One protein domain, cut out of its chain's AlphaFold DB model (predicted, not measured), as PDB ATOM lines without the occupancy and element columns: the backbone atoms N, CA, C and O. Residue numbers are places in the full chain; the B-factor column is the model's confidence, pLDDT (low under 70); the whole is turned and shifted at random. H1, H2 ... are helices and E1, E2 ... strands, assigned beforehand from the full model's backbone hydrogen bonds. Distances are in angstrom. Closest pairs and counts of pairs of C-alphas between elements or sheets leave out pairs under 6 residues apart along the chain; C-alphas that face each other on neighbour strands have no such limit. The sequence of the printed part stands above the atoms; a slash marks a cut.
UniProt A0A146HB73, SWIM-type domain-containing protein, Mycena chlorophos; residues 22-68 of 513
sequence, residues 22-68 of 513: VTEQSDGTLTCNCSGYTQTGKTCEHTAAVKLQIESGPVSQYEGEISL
ATOM      1  N   VAL A  22     187.366 154.695 227.288       96.69
ATOM      2  CA  VAL A  22     186.347 154.431 226.276       96.69
ATOM      3  C   VAL A  22     187.051 153.840 225.061       96.69
ATOM      4  O   VAL A  22     188.028 154.420 224.589       96.69
ATOM      5  N   THR A  23     186.576 152.691 224.588       97.12
ATOM      6  CA  THR A  23     187.148 151.966 223.451       97.12
ATOM      7  C   THR A  23     186.103 151.859 222.351       97.12
ATOM      8  O   THR A  23     184.989 151.397 222.608       97.12
ATOM      9  N   GLU A  24     186.475 152.272 221.146       96.88
ATOM     10  CA  GLU A  24     185.701 152.066 219.924       96.88
ATOM     11  C   GLU A  24     185.962 150.656 219.384       96.88
ATOM     12  O   GLU A  24     187.113 150.231 219.256       96.88
ATOM     13  N   GLN A  25     184.892 149.899 219.156       96.25
ATOM     14  CA  GLN A  25     184.952 148.578 218.545       96.25
ATOM     15  C   GLN A  25     184.955 148.677 217.016       96.25
ATOM     16  O   GLN A  25     184.704 149.730 216.439       96.25
ATOM     17  N   SER A  26     185.236 147.559 216.344       93.56
ATOM     18  CA  SER A  26     185.294 147.489 214.878       93.56
ATOM     19  C   SER A  26     183.967 147.797 214.178       93.56
ATOM     20  O   SER A  26     183.975 148.092 212.991       93.56
ATOM     21  N   ASP A  27     182.846 147.707 214.891       93.75
ATOM     22  CA  ASP A  27     181.499 148.048 214.417       93.75
ATOM     23  C   ASP A  27     181.113 149.514 214.713       93.75
ATOM     24  O   ASP A  27     179.956 149.894 214.558       93.75
ATOM     25  N   GLY A  28     182.057 150.336 215.190       90.56
ATOM     26  CA  GLY A  28     181.814 151.726 215.586       90.56
ATOM     27  C   GLY A  28     181.116 151.881 216.943       90.56
ATOM     28  O   GLY A  28     180.816 153.000 217.368       90.56
ATOM     29  N   THR A  29     180.850 150.790 217.673       94.50
ATOM     30  CA  THR A  29     180.237 150.884 219.002       94.50
ATOM     31  C   THR A  29     181.247 151.333 220.059       94.50
ATOM     32  O   THR A  29     182.402 150.903 220.096       94.50
ATOM     33  N   LEU A  30     180.810 152.208 220.971       96.56
ATOM     34  CA  LEU A  30     181.645 152.705 222.066       96.56
ATOM     35  C   LEU A  30     181.389 151.916 223.352       96.56
ATOM     36  O   LEU A  30     180.263 151.871 223.858       96.56
ATOM     37  N   THR A  31     182.456 151.374 223.933       96.94
ATOM     38  CA  THR A  31     182.444 150.696 225.238       96.94
ATOM     39  C   THR A  31     183.158 151.516 226.298       96.94
ATOM     40  O   THR A  31     184.153 152.166 226.001       96.94
ATOM     41  N   CYS A  32     182.683 151.502 227.547       97.50
ATOM     42  CA  CYS A  32     183.319 152.229 228.648       97.50
ATOM     43  C   CYS A  32     183.559 151.336 229.870       97.50
ATOM     44  O   CYS A  32     182.728 150.506 230.228       97.50
ATOM     45  N   ASN A  33     184.678 151.547 230.567       97.19
ATOM     46  CA  ASN A  33     185.006 150.823 231.799       97.19
ATOM     47  C   ASN A  33     184.368 151.410 233.080       97.19
ATOM     48  O   ASN A  33     184.750 151.023 234.187       97.19
ATOM     49  N   CYS A  34     183.438 152.365 232.969       96.12
ATOM     50  CA  CYS A  34     182.733 152.893 234.136       96.12
ATOM     51  C   CYS A  34     181.662 151.911 234.627       96.12
ATOM     52  O   CYS A  34     181.040 151.200 233.840       96.12
ATOM     53  N   SER A  35     181.384 151.918 235.935       94.31
ATOM     54  CA  SER A  35     180.424 150.987 236.542       94.31
ATOM     55  C   SER A  35     179.024 151.086 235.936       94.31
ATOM     56  O   SER A  35     178.358 150.067 235.796       94.31
ATOM     57  N   GLY A  36     178.589 152.289 235.544       89.56
ATOM     58  CA  GLY A  36     177.286 152.489 234.905       89.56
ATOM     59  C   GLY A  36     177.180 151.780 233.554       89.56
ATOM     60  O   GLY A  36     176.171 151.134 233.277       89.56
ATOM     61  N   TYR A  37     178.245 151.824 232.748       94.25
ATOM     62  CA  TYR A  37     178.295 151.114 231.473       94.25
ATOM     63  C   TYR A  37     178.423 149.603 231.691       94.25
ATOM     64  O   TYR A  37     177.657 148.841 231.115       94.25
ATOM     65  N   THR A  38     179.315 149.154 232.584       93.81
ATOM     66  CA  THR A  38     179.508 147.718 232.870       93.81
ATOM     67  C   THR A  38     178.232 147.040 233.375       93.81
ATOM     68  O   THR A  38     177.994 145.881 233.062       93.81
ATOM     69  N   GLN A  39     177.410 147.745 234.158       93.31
ATOM     70  CA  GLN A  39     176.167 147.188 234.699       93.31
ATOM     71  C   GLN A  39     175.032 147.125 233.677       93.31
ATOM     72  O   GLN A  39     174.213 146.216 233.742       93.31
ATOM     73  N   THR A  40     174.947 148.104 232.775       94.38
ATOM     74  CA  THR A  40     173.759 148.277 231.924       94.38
ATOM     75  C   THR A  40     173.993 147.931 230.460       94.38
ATOM     76  O   THR A  40     173.028 147.675 229.748       94.38
ATOM     77  N   GLY A  41     175.244 147.975 229.991       94.12
ATOM     78  CA  GLY A  41     175.594 147.920 228.569       94.12
ATOM     79  C   GLY A  41     175.081 149.114 227.754       94.12
ATOM     80  O   GLY A  41     175.203 149.115 226.534       94.12
ATOM     81  N   LYS A  42     174.485 150.126 228.399       92.56
ATOM     82  CA  LYS A  42     173.886 151.295 227.743       92.56
ATOM     83  C   LYS A  42     174.858 152.472 227.727       92.56
ATOM     84  O   LYS A  42     175.792 152.541 228.524       92.56
ATOM     85  N   THR A  43     174.602 153.430 226.837       91.06
ATOM     86  CA  THR A  43     175.359 154.685 226.734       91.06
ATOM     87  C   THR A  43     175.489 155.374 228.093       91.06
ATOM     88  O   THR A  43     174.486 155.619 228.762       91.06
ATOM     89  N   CYS A  44     176.716 155.714 228.486       95.19
ATOM     90  CA  CYS A  44     177.007 156.473 229.700       95.19
ATOM     91  C   CYS A  44     177.523 157.875 229.345       95.19
ATOM     92  O   CYS A  44     177.798 158.170 228.181       95.19
ATOM     93  N   GLU A  45     177.699 158.742 230.345       91.06
ATOM     94  CA  GLU A  45     178.224 160.102 230.136       91.06
ATOM     95  C   GLU A  45     179.572 160.117 229.387       91.06
ATOM     96  O   GLU A  45     179.814 160.986 228.554       91.06
ATOM     97  N   HIS A  46     180.421 159.110 229.616       95.44
ATOM     98  CA  HIS A  46     181.725 158.998 228.965       95.44
ATOM     99  C   HIS A  46     181.612 158.595 227.492       95.44
ATOM    100  O   HIS A  46     182.289 159.187 226.656       95.44
ATOM    101  N   THR A  47     180.758 157.619 227.151       95.62
ATOM    102  CA  THR A  47     180.571 157.222 225.745       95.62
ATOM    103  C   THR A  47     179.862 158.316 224.954       95.62
ATOM    104  O   THR A  47     180.212 158.540 223.802       95.62
ATOM    105  N   ALA A  48     178.938 159.058 225.573       89.88
ATOM    106  CA  ALA A  48     178.320 160.232 224.959       89.88
ATOM    107  C   ALA A  48     179.343 161.347 224.682       89.88
ATOM    108  O   ALA A  48     179.352 161.915 223.593       89.88
ATOM    109  N   ALA A  49     180.237 161.629 225.637       87.88
ATOM    110  CA  ALA A  49     181.286 162.631 225.461       87.88
ATOM    111  C   ALA A  49     182.270 162.259 224.340       87.88
ATOM    112  O   ALA A  49     182.629 163.115 223.535       87.88
ATOM    113  N   VAL A  50     182.676 160.989 224.257       93.06
ATOM    114  CA  VAL A  50     183.565 160.511 223.186       93.06
ATOM    115  C   VAL A  50     182.859 160.511 221.835       93.06
ATOM    116  O   VAL A  50     183.456 160.962 220.866       93.06
ATOM    117  N   LYS A  51     181.583 160.111 221.770       91.88
ATOM    118  CA  LYS A  51     180.786 160.197 220.538       91.88
ATOM    119  C   LYS A  51     180.723 161.628 220.008       91.88
ATOM    120  O   LYS A  51     181.035 161.861 218.847       91.88
ATOM    121  N   LEU A  52     180.429 162.592 220.883       81.44
ATOM    122  CA  LEU A  52     180.445 164.013 220.527       81.44
ATOM    123  C   LEU A  52     181.824 164.473 220.045       81.44
ATOM    124  O   LEU A  52     181.905 165.246 219.099       81.44
ATOM    125  N   GLN A  53     182.907 164.000 220.664       88.50
ATOM    126  CA  GLN A  53     184.264 164.339 220.239       88.50
ATOM    127  C   GLN A  53     184.642 163.718 218.882       88.50
ATOM    128  O   GLN A  53     185.383 164.339 218.123       88.50
ATOM    129  N   ILE A  54     184.156 162.514 218.571       88.75
ATOM    130  CA  ILE A  54     184.349 161.869 217.265       88.75
ATOM    131  C   ILE A  54     183.566 162.630 216.188       88.75
ATOM    132  O   ILE A  54     184.131 162.985 215.160       88.75
ATOM    133  N   GLU A  55     182.293 162.942 216.448       84.31
ATOM    134  CA  GLU A  55     181.405 163.617 215.492       84.31
ATOM    135  C   GLU A  55     181.764 165.094 215.275       84.31
ATOM    136  O   GLU A  55     181.664 165.604 214.163       84.31
ATOM    137  N   SER A  56     182.159 165.797 216.341       80.50
ATOM    138  CA  SER A  56     182.339 167.260 216.340       80.50
ATOM    139  C   SER A  56     183.803 167.706 216.427       80.50
ATOM    140  O   SER A  56     184.077 168.904 216.427       80.50
ATOM    141  N   GLY A  57     184.751 166.772 216.524       84.00
ATOM    142  CA  GLY A  57     186.172 167.067 216.700       84.00
ATOM    143  C   GLY A  57     186.581 167.422 218.145       84.00
ATOM    144  O   GLY A  57     185.787 167.343 219.087       84.00
ATOM    145  N   PRO A  58     187.863 167.783 218.374       82.75
ATOM    146  CA  PRO A  58     188.394 168.108 219.698       82.75
ATOM    147  C   PRO A  58     187.617 169.225 220.399       82.75
ATOM    148  O   PRO A  58     187.346 170.270 219.811       82.75
ATOM    149  N   VAL A  59     187.382 169.075 221.707       61.47
ATOM    150  CA  VAL A  59     186.701 170.094 222.533       61.47
ATOM    151  C   VAL A  59     187.376 171.466 222.438       61.47
ATOM    152  O   VAL A  59     186.691 172.471 222.527       61.47
ATOM    153  N   SER A  60     188.687 171.544 222.194       70.44
ATOM    154  CA  SER A  60     189.390 172.816 221.980       70.44
ATOM    155  C   SER A  60     188.953 173.568 220.717       70.44
ATOM    156  O   SER A  60     189.039 174.795 220.695       70.44
ATOM    157  N   GLN A  61     188.476 172.869 219.681       65.12
ATOM    158  CA  GLN A  61     187.905 173.494 218.485       65.12
ATOM    159  C   GLN A  61     186.531 174.088 218.808       65.12
ATOM    160  O   GLN A  61     186.295 175.265 218.548       65.12
ATOM    161  N   TYR A  62     185.688 173.334 219.516       56.91
ATOM    162  CA  TYR A  62     184.376 173.800 219.968       56.91
ATOM    163  C   TYR A  62     184.455 174.902 221.033       56.91
ATOM    164  O   TYR A  62     183.747 175.896 220.952       56.91
ATOM    165  N   GLU A  63     185.340 174.786 222.023       50.31
ATOM    166  CA  GLU A  63     185.612 175.852 222.988       50.31
ATOM    167  C   GLU A  63     186.234 177.064 222.304       50.31
ATOM    168  O   GLU A  63     186.007 178.172 222.770       50.31
ATOM    169  N   GLY A  64     186.973 176.894 221.205       49.12
ATOM    170  CA  GLY A  64     187.442 177.988 220.361       49.12
ATOM    171  C   GLY A  64     186.283 178.728 219.698       49.12
ATOM    172  O   GLY A  64     186.195 179.945 219.824       49.12
ATOM    173  N   GLU A  65     185.354 178.011 219.070       48.38
ATOM    174  CA  GLU A  65     184.172 178.566 218.392       48.38
ATOM    175  C   GLU A  65     183.130 179.137 219.369       48.38
ATOM    176  O   GLU A  65     182.573 180.220 219.151       48.38
ATOM    177  N   ILE A  66     182.915 178.468 220.504       49.03
ATOM    178  CA  ILE A  66     182.077 178.952 221.602       49.03
ATOM    179  C   ILE A  66     182.743 180.096 222.343       49.03
ATOM    180  O   ILE A  66     182.069 181.060 222.665       49.03
ATOM    181  N   SER A  67     184.047 180.062 222.608       44.28
ATOM    182  CA  SER A  67     184.721 181.206 223.231       44.28
ATOM    183  C   SER A  67     184.828 182.375 222.267       44.28
ATOM    184  O   SER A  67     184.772 183.497 222.735       44.28
ATOM    185  N   LEU A  68     184.917 182.165 220.951       44.00
ATOM    186  CA  LEU A  68     184.820 183.238 219.957       44.00
ATOM    187  C   LEU A  68     183.420 183.842 219.943       44.00
ATOM    188  O   LEU A  68     183.294 185.056 220.053       44.00
TER     189      LEU A  68
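Overview. This is residues 22 to 68 of the 513 residues of the protein "SWIM-type domain-containing protein" of Mycena chlorophos (UniProt A0A146HB73). What shape does the backbone make? A small two-stranded hairpin of E1 and E2 has the short helix H1 at the end away from its turn, and residues 45 to 51 of H2 pack beside both strands; H2 then leads away to H3, an arm whose residues 63 to 68 stick out and add to the length. What is it made of? The printed part has 47 residues, with two named strands and three named helices in the order E1 E2 H1 H2 H3; the sheet has the order E1 - E2, antiparallel, and the class is mostly helix. How spread out is it? It is loose, with a radius of gyration of the C-alphas of 12.6 A, and its flat outline spans 40 by 22 by 12 A.

Arrangement. How do the strands pair? E1, residues 22 to 24, and E2, residues 30 to 32, form an antiparallel hairpin, with 154 degrees between their directions. N 23 and O 31 are within hydrogen-bond range at 2.9 A, and so are N 31 and O 23 at 2.9 A. Which helices come close to this sheet? The closest C-alphas of E2 and H2, residues 45 to 56, are those of Leu 30 and Thr 47, 5.9 A apart; for E1 and H2 they are those of Val 22 and Thr 47, 6.4 A apart. The closest C-alphas of E2 and H1, residues 35 to 40, are those of Cys 32 and Thr 38, 7.3 A apart. How do the helices stand to each other? H1 and H2 are near each other, with 5 pairs of C-alphas within 10 A. H2 and H3, residues 59 to 68, are close but not clearly touching, with the closest C-alphas, of Gln 53 and Val 59, 6.7 A apart; they run the same way at a steep tilt of 69 degrees, only just short of about perpendicular. H3 is apart from E1, E2 and H1. What do the helix backbones show? In H1, H2 and H3 every O i to N i+4 pair is within hydrogen-bond range.

Along the chain. Where are the strands? E1 begins at C-alpha 22, (186.347, 154.431, 226.276), and E1 and E2 each measure 6.8 A from first to last C-alpha. Where are the helices? H2 begins at C-alpha 45, (178.224, 160.102, 230.136), and is 16.1 A long; H1 is 8.5 A long. H3 is 13.5 A long and ends at C-alpha 68, (184.820, 183.238, 219.957).

Size, cuts and confidence. How large is it? The two C-alphas farthest apart, those of Gln 39 and Leu 68, are 39.9 A apart. Is the printed part continuous? It runs from 22 to 68 with no cut, and the links E1 to E2, E2 to H1, H1 to H2 and H2 to H3 are tight. Where is the model's confidence low? The mean pLDDT of the printed part is 84.0; residue 59 and residues 61 to 68 are under 70, and the mean over H3 is 54.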